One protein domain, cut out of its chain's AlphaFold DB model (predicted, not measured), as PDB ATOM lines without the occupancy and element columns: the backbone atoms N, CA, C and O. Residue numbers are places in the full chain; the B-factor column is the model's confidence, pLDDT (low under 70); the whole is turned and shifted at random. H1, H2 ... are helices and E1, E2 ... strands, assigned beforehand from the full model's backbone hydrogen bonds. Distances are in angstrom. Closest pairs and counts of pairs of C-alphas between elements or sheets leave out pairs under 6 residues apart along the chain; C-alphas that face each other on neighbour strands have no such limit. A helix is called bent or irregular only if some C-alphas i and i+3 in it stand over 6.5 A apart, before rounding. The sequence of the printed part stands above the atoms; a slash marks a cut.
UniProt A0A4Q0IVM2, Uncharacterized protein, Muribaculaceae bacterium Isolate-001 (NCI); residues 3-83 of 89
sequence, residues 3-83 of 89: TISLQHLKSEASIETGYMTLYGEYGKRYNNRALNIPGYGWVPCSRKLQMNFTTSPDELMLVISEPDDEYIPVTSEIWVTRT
ATOM      1  N   THR A   3     116.758 104.399  90.914       92.19
ATOM      2  CA  THR A   3     116.394 105.084  89.662       92.19
ATOM      3  C   THR A   3     114.883 105.180  89.471       92.19
ATOM      4  O   THR A   3     114.149 104.237  89.757       92.19
ATOM      5  N   ILE A   4     114.417 106.331  88.986       93.00
ATOM      6  CA  ILE A   4     113.000 106.656  88.807       93.00
ATOM      7  C   ILE A   4     112.789 107.120  87.363       93.00
ATOM      8  O   ILE A   4     113.359 108.120  86.926       93.00
ATOM      9  N   SER A   5     111.964 106.391  86.606       92.88
ATOM     10  CA  SER A   5     111.568 106.794  85.248       92.88
ATOM     11  C   SER A   5     110.694 108.043  85.303       92.88
ATOM     12  O   SER A   5     109.710 108.056  86.043       92.88
ATOM     13  N   LEU A   6     110.999 109.064  84.496       92.44
ATOM     14  CA  LEU A   6     110.186 110.282  84.420       92.44
ATOM     15  C   LEU A   6     108.996 110.154  83.457       92.44
ATOM     16  O   LEU A   6     108.195 111.076  83.360       92.44
ATOM     17  N   GLN A   7     108.804 109.000  82.808       91.06
ATOM     18  CA  GLN A   7     107.686 108.745  81.885       91.06
ATOM     19  C   GLN A   7     106.300 109.003  82.489       91.06
ATOM     20  O   GLN A   7     105.368 109.340  81.764       91.06
ATOM     21  N   HIS A   8     106.146 108.857  83.807       85.81
ATOM     22  CA  HIS A   8     104.883 109.135  84.490       85.81
ATOM     23  C   HIS A   8     104.503 110.627  84.468       85.81
ATOM     24  O   HIS A   8     103.332 110.953  84.624       85.81
ATOM     25  N   LEU A   9     105.461 111.528  84.215       86.06
ATOM     26  CA  LEU A   9     105.242 112.974  84.124       86.06
ATOM     27  C   LEU A   9     104.735 113.427  82.747       86.06
ATOM     28  O   LEU A   9     104.515 114.615  82.550       86.06
ATOM     29  N   LYS A  10     104.515 112.511  81.791       77.06
ATOM     30  CA  LYS A  10     103.990 112.818  80.443       77.06
ATOM     31  C   LYS A  10     102.736 113.693  80.434       77.06
ATOM     32  O   LYS A  10     102.535 114.454  79.493       77.06
ATOM     33  N   SER A  11     101.867 113.523  81.429       71.62
ATOM     34  CA  SER A  11     100.601 114.251  81.557       71.62
ATOM     35  C   SER A  11     100.677 115.455  82.493       71.62
ATOM     36  O   SER A  11      99.712 116.212  82.573       71.62
ATOM     37  N   GLU A  12     101.783 115.616  83.218       61.72
ATOM     38  CA  GLU A  12     101.987 116.707  84.166       61.72
ATOM     39  C   GLU A  12     102.921 117.772  83.577       61.72
ATOM     40  O   GLU A  12     103.499 117.590  82.511       61.72
ATOM     41  N   ALA A  13     102.974 118.933  84.230       64.62
ATOM     42  CA  ALA A  13     103.597 120.161  83.739       64.62
ATOM     43  C   ALA A  13     104.956 119.973  83.028       64.62
ATOM     44  O   ALA A  13     105.756 119.099  83.362       64.62
ATOM     45  N   SER A  14     105.240 120.850  82.058       83.19
ATOM     46  CA  SER A  14     106.469 120.811  81.263       83.19
ATOM     47  C   SER A  14     107.725 120.874  82.133       83.19
ATOM     48  O   SER A  14     107.864 121.785  82.947       83.19
ATOM     49  N   ILE A  15     108.671 119.965  81.892       92.75
ATOM     50  CA  ILE A  15     110.008 120.033  82.485       92.75
ATOM     51  C   ILE A  15     110.723 121.280  81.949       92.75
ATOM     52  O   ILE A  15     110.971 121.401  80.746       92.75
ATOM     53  N   GLU A  16     111.077 122.197  82.848       94.75
ATOM     54  CA  GLU A  16     111.783 123.429  82.488       94.75
ATOM     55  C   GLU A  16     113.297 123.215  82.480       94.75
ATOM     56  O   GLU A  16     113.830 122.332  83.152       94.75
ATOM     57  N   THR A  17     114.013 124.061  81.742       95.81
ATOM     58  CA  THR A  17     115.474 123.991  81.631       95.81
ATOM     59  C   THR A  17     116.131 125.183  82.294       95.81
ATOM     60  O   THR A  17     115.686 126.313  82.113       95.81
ATOM     61  N   GLY A  18     117.254 124.952  82.959       96.50
ATOM     62  CA  GLY A  18     118.001 126.004  83.626       96.50
ATOM     63  C   GLY A  18     119.409 125.561  83.979       96.50
ATOM     64  O   GLY A  18     119.978 124.661  83.355       96.50
ATOM     65  N   TYR A  19     119.968 126.219  84.987       96.19
ATOM     66  CA  TYR A  19     121.295 125.936  85.506       96.19
ATOM     67  C   TYR A  19     121.289 125.984  87.032       96.19
ATOM     68  O   TYR A  19     120.549 126.760  87.635       96.19
ATOM     69  N   MET A  20     122.151 125.183  87.647       95.25
ATOM     70  CA  MET A  20     122.392 125.168  89.083       95.25
ATOM     71  C   MET A  20     123.876 125.369  89.362       95.25
ATOM     72  O   MET A  20     124.734 124.765  88.716       95.25
ATOM     73  N   THR A  21     124.177 126.187  90.369       95.25
ATOM     74  CA  THR A  21     125.523 126.231  90.943       95.25
ATOM     75  C   THR A  21     125.643 125.114  91.966       95.25
ATOM     76  O   THR A  21     124.972 125.147  92.994       95.25
ATOM     77  N   LEU A  22     126.513 124.150  91.691       93.31
ATOM     78  CA  LEU A  22     126.878 123.098  92.623       93.31
ATOM     79  C   LEU A  22     128.264 123.372  93.215       93.31
ATOM     80  O   LEU A  22     129.100 124.037  92.595       93.31
ATOM     81  N   TYR A  23     128.507 122.840  94.407       92.19
ATOM     82  CA  TYR A  23     129.775 122.970  95.113       92.19
ATOM     83  C   TYR A  23     130.380 121.580  95.271       92.19
ATOM     84  O   TYR A  23     129.770 120.705  95.875       92.19
ATOM     85  N   GLY A  24     131.550 121.366  94.677       86.25
ATOM     86  CA  GLY A  24     132.312 120.138  94.867       86.25
ATOM     87  C   GLY A  24     133.170 120.191  96.125       86.25
ATOM     88  O   GLY A  24     133.186 121.187  96.858       86.25
ATOM     89  N   GLU A  25     133.939 119.125  96.327       82.75
ATOM     90  CA  GLU A  25     134.940 119.063  97.386       82.75
ATOM     91  C   GLU A  25     135.862 120.292  97.336       82.75
ATOM     92  O   GLU A  25     136.198 120.811  96.264       82.75
ATOM     93  N   TYR A  26     136.229 120.799  98.515       88.44
ATOM     94  CA  TYR A  26     137.014 122.030  98.697       88.44
ATOM     95  C   TYR A  26     136.310 123.331  98.258       88.44
ATOM     96  O   TYR A  26     136.958 124.362  98.084       88.44
ATOM     97  N   GLY A  27     134.982 123.313  98.088       89.00
ATOM     98  CA  GLY A  27     134.180 124.512  97.813       89.00
ATOM     99  C   GLY A  27     134.266 125.010  96.368       89.00
ATOM    100  O   GLY A  27     133.829 126.124  96.063       89.00
ATOM    101  N   LYS A  28     134.814 124.201  95.452       91.38
ATOM    102  CA  LYS A  28     134.888 124.553  94.032       91.38
ATOM    103  C   LYS A  28     133.487 124.647  93.430       91.38
ATOM    104  O   LYS A  28     132.671 123.745  93.590       91.38
ATOM    105  N   ARG A  29     133.227 125.732  92.701       93.25
ATOM    106  CA  ARG A  29     131.926 126.018  92.081       93.25
ATOM    107  C   ARG A  29     131.830 125.416  90.684       93.25
ATOM    108  O   ARG A  29     132.726 125.607  89.864       93.25
ATOM    109  N   TYR A  30     130.707 124.767  90.401       90.19
ATOM    110  CA  TYR A  30     130.377 124.179  89.108       90.19
ATOM    111  C   TYR A  30     129.023 124.703  88.651       90.19
ATOM    112  O   TYR A  30     128.034 124.556  89.361       90.19
ATOM    113  N   ASN A  31     128.966 125.299  87.463       93.75
ATOM    114  CA  ASN A  31     127.688 125.626  86.845       93.75
ATOM    115  C   ASN A  31     127.226 124.420  86.020       93.75
ATOM    116  O   ASN A  31     127.858 124.084  85.018       93.75
ATOM    117  N   ASN A  32     126.172 123.744  86.465       94.75
ATOM    118  CA  ASN A  32     125.647 122.543  85.828       94.75
ATOM    119  C   ASN A  32     124.296 122.851  85.179       94.75
ATOM    120  O   ASN A  32     123.492 123.591  85.743       94.75
ATOM    121  N   ARG A  33     124.036 122.292  83.996       96.00
ATOM    122  CA  ARG A  33     122.701 122.356  83.394       96.00
ATOM    123  C   ARG A  33     121.725 121.595  84.286       96.00
ATOM    124  O   ARG A  33     122.081 120.554  84.819       96.00
ATOM    125  N   ALA A  34     120.513 122.091  84.445       97.44
ATOM    126  CA  ALA A  34     119.522 121.485  85.321       97.44
ATOM    127  C   ALA A  34     118.144 121.456  84.670       97.44
ATOM    128  O   ALA A  34     117.856 122.237  83.756       97.44
ATOM    129  N   LEU A  35     117.306 120.553  85.166       97.31
ATOM    130  CA  LEU A  35     115.900 120.443  84.809       97.31
ATOM    131  C   LEU A  35     115.040 120.702  86.046       97.31
ATOM    132  O   LEU A  35     115.353 120.183  87.113       97.31
ATOM    133  N   ASN A  36     113.974 121.488  85.906       96.12
ATOM    134  CA  ASN A  36     112.953 121.631  86.941       96.12
ATOM    135  C   ASN A  36     111.933 120.508  86.752       96.12
ATOM    136  O   ASN A  36     111.128 120.545  85.819       96.12
ATOM    137  N   ILE A  37     112.023 119.475  87.581       94.50
ATOM    138  CA  ILE A  37     111.212 118.266  87.468       94.50
ATOM    139  C   ILE A  37     110.045 118.379  88.460       94.50
ATOM    140  O   ILE A  37     110.294 118.517  89.664       94.50
ATOM    141  N   PRO A  38     108.779 118.304  88.005       91.50
ATOM    142  CA  PRO A  38     107.620 118.278  88.894       91.50
ATOM    143  C   PRO A  38     107.779 117.260  90.032       91.50
ATOM    144  O   PRO A  38     108.151 116.112  89.802       91.50
ATOM    145  N   GLY A  39     107.552 117.702  91.270       90.81
ATOM    146  CA  GLY A  39     107.719 116.883  92.478       90.81
ATOM    147  C   GLY A  39     109.153 116.766  93.017       90.81
ATOM    148  O   GLY A  39     109.311 116.411  94.181       90.81
ATOM    149  N   TYR A  40     110.183 117.117  92.235       92.50
ATOM    150  CA  TYR A  40     111.599 117.029  92.642       92.50
ATOM    151  C   TYR A  40     112.332 118.382  92.627       92.50
ATOM    152  O   TYR A  40     113.368 118.529  93.272       92.50
ATOM    153  N   GLY A  41     111.800 119.383  91.919       94.75
ATOM    154  CA  GLY A  41     112.418 120.700  91.772       94.75
ATOM    155  C   GLY A  41     113.593 120.699  90.792       94.75
ATOM    156  O   GLY A  41     113.653 119.890  89.867       94.75
ATOM    157  N   TRP A  42     114.532 121.630  90.978       96.69
ATOM    158  CA  TRP A  42     115.724 121.736  90.135       96.69
ATOM    159  C   TRP A  42     116.713 120.603  90.423       96.69
ATOM    160  O   TRP A  42     117.256 120.507  91.522       96.69
ATOM    161  N   VAL A  43     116.977 119.783  89.407       96.94
ATOM    162  CA  VAL A  43     117.874 118.626  89.474       96.94
ATOM    163  C   VAL A  43     118.979 118.769  88.420       96.94
ATOM    164  O   VAL A  43     118.677 119.003  87.244       96.94
ATOM    165  N   PRO A  44     120.265 118.631  88.792       97.19
ATOM    166  CA  PRO A  44     121.367 118.787  87.852       97.19
ATOM    167  C   PRO A  44     121.453 117.620  86.863       97.19
ATOM    168  O   PRO A  44     121.194 116.462  87.188       97.19
ATOM    169  N   CYS A  45     121.873 117.922  85.641       96.12
ATOM    170  CA  CYS A  45     122.034 116.953  84.571       96.12
ATOM    171  C   CYS A  45     123.381 116.235  84.685       96.12
ATOM    172  O   CYS A  45     124.437 116.861  84.828       96.12
ATOM    173  N   SER A  46     123.373 114.917  84.496       94.19
ATOM    174  CA  SER A  46     124.613 114.166  84.310       94.19
ATOM    175  C   SER A  46     125.324 114.570  83.016       94.19
ATOM    176  O   SER A  46     124.712 115.084  82.072       94.19
ATOM    177  N   ARG A  47     126.624 114.267  82.923       88.75
ATOM    178  CA  ARG A  47     127.436 114.555  81.728       88.75
ATOM    179  C   ARG A  47     126.830 113.983  80.437       88.75
ATOM    180  O   ARG A  47     126.854 114.654  79.409       88.75
ATOM    181  N   LYS A  48     126.244 112.779  80.493       88.75
ATOM    182  CA  LYS A  48     125.585 112.131  79.342       88.75
ATOM    183  C   LYS A  48     124.423 112.972  78.810       88.75
ATOM    184  O   LYS A  48     124.317 113.189  77.607       88.75
ATOM    185  N   LEU A  49     123.574 113.477  79.705       93.19
ATOM    186  CA  LEU A  49     122.435 114.308  79.323       93.19
ATOM    187  C   LEU A  49     122.869 115.706  78.868       93.19
ATOM    188  O   LEU A  49     122.230 116.287  78.001       93.19
ATOM    189  N   GLN A  50     123.972 116.244  79.392       89.44
ATOM    190  CA  GLN A  50     124.524 117.506  78.891       89.44
ATOM    191  C   GLN A  50     124.973 117.400  77.423       89.44
ATOM    192  O   GLN A  50     124.748 118.336  76.659       89.44
ATOM    193  N   MET A  51     125.570 116.269  77.024       88.00
ATOM    194  CA  MET A  51     126.027 116.029  75.647       88.00
ATOM    195  C   MET A  51     124.884 115.738  74.670       88.00
ATOM    196  O   MET A  51     124.952 116.140  73.514       88.00
ATOM    197  N   ASN A  52     123.839 115.049  75.126       88.25
ATOM    198  CA  ASN A  52     122.661 114.728  74.325       88.25
ATOM    199  C   ASN A  52     121.405 115.205  75.057       88.25
ATOM    200  O   ASN A  52     120.716 114.418  75.701       88.25
ATOM    201  N   PHE A  53     121.131 116.504  75.014       90.94
ATOM    202  CA  PHE A  53     120.104 117.116  75.853       90.94
ATOM    203  C   PHE A  53     118.671 116.862  75.368       90.94
ATOM    204  O   PHE A  53     118.411 116.857  74.170       90.94
ATOM    205  N   THR A  54     117.741 116.701  76.310       92.75
ATOM    206  CA  THR A  54     116.289 116.643  76.080       92.75
ATOM    207  C   THR A  54     115.545 117.082  77.341       92.75
ATOM    208  O   THR A  54     116.094 117.016  78.443       92.75
ATOM    209  N   THR A  55     114.292 117.495  77.173       93.69
ATOM    210  CA  THR A  55     113.303 117.691  78.246       93.69
ATOM    211  C   THR A  55     112.165 116.674  78.181       93.69
ATOM    212  O   THR A  55     111.234 116.753  78.976       93.69
ATOM    213  N   SER A  56     112.221 115.732  77.235       92.31
ATOM    214  CA  SER A  56     111.213 114.690  77.056       92.31
ATOM    215  C   SER A  56     111.236 113.720  78.240       92.31
ATOM    216  O   SER A  56     112.246 113.030  78.418       92.31
ATOM    217  N   PRO A  57     110.162 113.618  79.044       91.88
ATOM    218  CA  PRO A  57     110.131 112.713  80.193       91.88
ATOM    219  C   PRO A  57     110.357 111.237  79.810       91.88
ATOM    220  O   PRO A  57     110.863 110.459  80.613       91.88
ATOM    221  N   ASP A  58     110.050 110.859  78.566       90.88
ATOM    222  CA  ASP A  58     110.193 109.508  78.000       90.88
ATOM    223  C   ASP A  58     111.626 109.009  77.976       90.88
ATOM    224  O   ASP A  58     111.905 107.814  78.104       90.88
ATOM    225  N   GLU A  59     112.520 109.964  77.782       91.88
ATOM    226  CA  GLU A  59     113.931 109.761  77.542       91.88
ATOM    227  C   GLU A  59     114.757 110.071  78.795       91.88
ATOM    228  O   GLU A  59     115.989 110.037  78.739       91.88
ATOM    229  N   LEU A  60     114.100 110.390  79.915       94.25
ATOM    230  CA  LEU A  60     114.732 110.840  81.146       94.25
ATOM    231  C   LEU A  60     114.454 109.899  82.320       94.25
ATOM    232  O   LEU A  60     113.366 109.352  82.502       94.25
ATOM    233  N   MET A  61     115.468 109.762  83.163       94.94
ATOM    234  CA  MET A  61     115.374 109.107  84.458       94.94
ATOM    235  C   MET A  61     116.080 109.955  85.509       94.94
ATOM    236  O   MET A  61     117.135 110.544  85.250       94.94
ATOM    237  N   LEU A  62     115.492 109.996  86.695       95.12
ATOM    238  CA  LEU A  62     116.089 110.576  87.883       95.12
ATOM    239  C   LEU A  62     116.842 109.481  88.637       95.12
ATOM    240  O   LEU A  62     116.367 108.351  88.751       95.12
ATOM    241  N   VAL A  63     118.037 109.807  89.105       95.19
ATOM    242  CA  VAL A  63     118.907 108.905  89.850       95.19
ATOM    243  C   VAL A  63     119.160 109.519  91.215       95.19
ATOM    244  O   VAL A  63     119.445 110.715  91.310       95.19
ATOM    245  N   ILE A  64     119.020 108.694  92.246       94.06
ATOM    246  CA  ILE A  64     119.301 109.024  93.637       94.06
ATOM    247  C   ILE A  64     120.435 108.104  94.082       94.06
ATOM    248  O   ILE A  64     120.286 106.877  94.068       94.06
ATOM    249  N   SER A  65     121.569 108.704  94.428       92.00
ATOM    250  CA  SER A  65     122.712 107.995  94.979       92.00
ATOM    251  C   SER A  65     122.388 107.395  96.334       92.00
ATOM    252  O   SER A  65     121.703 107.998  97.156       92.00
ATOM    253  N   GLU A  66     122.945 106.219  96.573       89.50
ATOM    254  CA  GLU A  66     123.062 105.619  97.895       89.50
ATOM    255  C   GLU A  66     124.454 105.911  98.478       89.50
ATOM    256  O   GLU A  66     125.391 106.156  97.715       89.50
ATOM    257  N   PRO A  67     124.615 105.878  99.815       78.38
ATOM    258  CA  PRO A  67     125.877 106.223 100.479       78.38
ATOM    259  C   PRO A  67     127.096 105.425 100.000       78.38
ATOM    260  O   PRO A  67     128.215 105.929 100.057       78.38
ATOM    261  N   ASP A  68     126.871 104.203  99.514       83.81
ATOM    262  CA  ASP A  68     127.921 103.270  99.100       83.81
ATOM    263  C   ASP A  68     128.140 103.252  97.573       83.81
ATOM    264  O   ASP A  68     128.851 102.389  97.056       83.81
ATOM    265  N   ASP A  69     127.529 104.176  96.821       82.06
ATOM    266  CA  ASP A  69     127.723 104.246  95.372       82.06
ATOM    267  C   ASP A  69     129.155 104.690  95.024       82.06
ATOM    268  O   ASP A  69     129.587 105.800  95.335       82.06
ATOM    269  N   GLU A  70     129.875 103.848  94.280       79.81
ATOM    270  CA  GLU A  70     131.271 104.093  93.884       79.81
ATOM    271  C   GLU A  70     131.454 105.294  92.935       79.81
ATOM    272  O   GLU A  70     132.570 105.794  92.761       79.81
ATOM    273  N   TYR A  71     130.384 105.755  92.275       81.94
ATOM    274  CA  TYR A  71     130.463 106.814  91.272       81.94
ATOM    275  C   TYR A  71     129.219 107.705  91.224       81.94
ATOM    276  O   TYR A  71     128.123 107.253  90.894       81.94
ATOM    277  N   ILE A  72     129.437 109.009  91.413       86.12
ATOM    278  CA  ILE A  72     128.426 110.057  91.249       86.12
ATOM    279  C   ILE A  72     128.889 111.004  90.127       86.12
ATOM    280  O   ILE A  72     129.938 111.642  90.242       86.12
ATOM    281  N   PRO A  73     128.150 111.123  89.006       83.94
ATOM    282  CA  PRO A  73     128.598 111.882  87.833       83.94
ATOM    283  C   PRO A  73     128.532 113.403  88.018       83.94
ATOM    284  O   PRO A  73     128.967 114.154  87.140       83.94
ATOM    285  N   VAL A  74     127.935 113.862  89.116       89.25
ATOM    286  CA  VAL A  74     127.803 115.265  89.507       89.25
ATOM    287  C   VAL A  74     128.048 115.392  91.006       89.25
ATOM    288  O   VAL A  74     128.035 114.412  91.734       89.25
ATOM    289  N   THR A  75     128.232 116.610  91.497       91.19
ATOM    290  CA  THR A  75     128.446 116.880  92.929       91.19
ATOM    291  C   THR A  75     127.123 116.916  93.717       91.19
ATOM    292  O   THR A  75     126.948 117.758  94.590       91.19
ATOM    293  N   SER A  76     126.144 116.105  93.325       91.44
ATOM    294  CA  SER A  76     124.792 116.061  93.886       91.44
ATOM    295  C   SER A  76     124.350 114.610  93.945       91.44
ATOM    296  O   SER A  76     124.496 113.897  92.956       91.44
ATOM    297  N   GLU A  77     123.779 114.198  95.074       92.44
ATOM    298  CA  GLU A  77     123.241 112.845  95.272       92.44
ATOM    299  C   GLU A  77     121.992 112.591  94.424       92.44
ATOM    300  O   GLU A  77     121.623 111.450  94.189       92.44
ATOM    301  N   ILE A  78     121.346 113.647  93.929       94.81
ATOM    302  CA  ILE A  78     120.244 113.555  92.977       94.81
ATOM    303  C   ILE A  78     120.659 114.165  91.642       94.81
ATOM    304  O   ILE A  78     121.173 115.289  91.589       94.81
ATOM    305  N   TRP A  79     120.448 113.436  90.549       96.06
ATOM    306  CA  TRP A  79     120.718 113.934  89.202       96.06
ATOM    307  C   TRP A  79     119.808 113.298  88.165       96.06
ATOM    308  O   TRP A  79     119.255 112.218  88.350       96.06
ATOM    309  N   VAL A  80     119.678 113.971  87.027       96.19
ATOM    310  CA  VAL A  80     118.879 113.491  85.901       96.19
ATOM    311  C   VAL A  80     119.785 113.054  84.760       96.19
ATOM    312  O   VAL A  80     120.801 113.684  84.444       96.19
ATOM    313  N   THR A  81     119.446 111.931  84.138       95.25
ATOM    314  CA  THR A  81     120.178 111.401  82.995       95.25
ATOM    315  C   THR A  81     119.243 110.841  81.930       95.25
ATOM    316  O   THR A  81     118.031 110.775  82.111       95.25
ATOM    317  N   ARG A  82     119.826 110.467  80.789       92.62
ATOM    318  CA  ARG A  82     119.119 109.761  79.724       92.62
ATOM    319  C   ARG A  82     118.787 108.349  80.183       92.62
ATOM    320  O   ARG A  82     119.658 107.687  80.748       92.62
ATOM    321  N   THR A  83     117.595 107.865  79.855       86.56
ATOM    322  CA  THR A  83     117.298 106.436  79.975       86.56
ATOM    323  C   THR A  83     118.336 105.629  79.183       86.56
ATOM    324  O   THR A  83     118.790 106.029  78.110       86.56
TER     325      THR A  83
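This is residues 3 to 83 of the 89 residues of an uncharacterized protein of Muribaculaceae bacterium Isolate-001 (NCI) (UniProt A0A4Q0IVM2). Two small three-stranded sheets lie face to face as a sandwich, their strands crossed at 52 degrees: E1, E5 and E6 make one, and E2, E3 and E4 the other. The long hairpin of E2 and E3 runs along the longest axis, with H1 near one end of that axis and the turn of residues 24 to 28 at the other, while H2 sits at the side, grazing both sheets. The printed part has 81 residues, with two named helices and six named strands in the order E1 H1 E2 E3 E4 H2 E5 E6; the sheets, in the orders E1 - E5 - E6 and E2 - E3 - E4, are antiparallel, and the class is mixed, helices and strands. The whole is compact, with a radius of gyration of the C-alphas of 12.4 A, yet elongated in outline, spanning 41 by 26 by 23 A.

E1, residues 3 to 5, begins with C-alpha 3 at (116.394, 105.084, 89.662). H1, residues 6 to 11, is irregular: C-alphas 8 and 11 are 7.3 A apart. E2, residues 16 to 23, is 22.0 A long, and E3, residues 29 to 37, is 22.6 A long and bends by 58 degrees at residue 33. E4 holds residues 41 to 44 and H2 residues 47 to 51. E5, residues 60 to 64, is 13.4 A long. E6, residues 78 to 82, is 13.8 A long and ends with C-alpha 82 at (119.119, 109.761, 79.724).

E2, E3 and E4 form a meander, each strand the antiparallel neighbour of the one before. In the hairpin of E2 and E3, N 20 and O 32 are 2.8 A apart, within hydrogen-bond range; in that of E3 and E4, N 35 and O 43 are 2.9 A apart. Across the sandwich, the closest C-alphas of E4 and E6 are those of Pro 44 and Trp 79, 5.1 A apart. E5 and E6 are a hairpin, with N 63 and O 79 at 2.8 A; E1 is antiparallel to E5, with N 4 and O 62 at 2.8 A. H1 only grazes the sheet E1 E5 E6, with residues 6 to 7. H2 only grazes each sheet, with residues 47 to 50; its Leu 49 and Thr 81 of E6 have C-alphas 5.2 A apart. In H2 every O i to N i+4 pair is within hydrogen-bond range; in H1 0 of 2 are, beside 2 of 3 O i to N i+3 pairs.

The two C-alphas farthest apart, those of Ser 11 and Tyr 26, are 41.0 A apart. The printed part has no cut. The link E5 to E6, residues 65 to 77, is long. The mean pLDDT of the printed part is 90.4, and residues 12 to 13 are under 70.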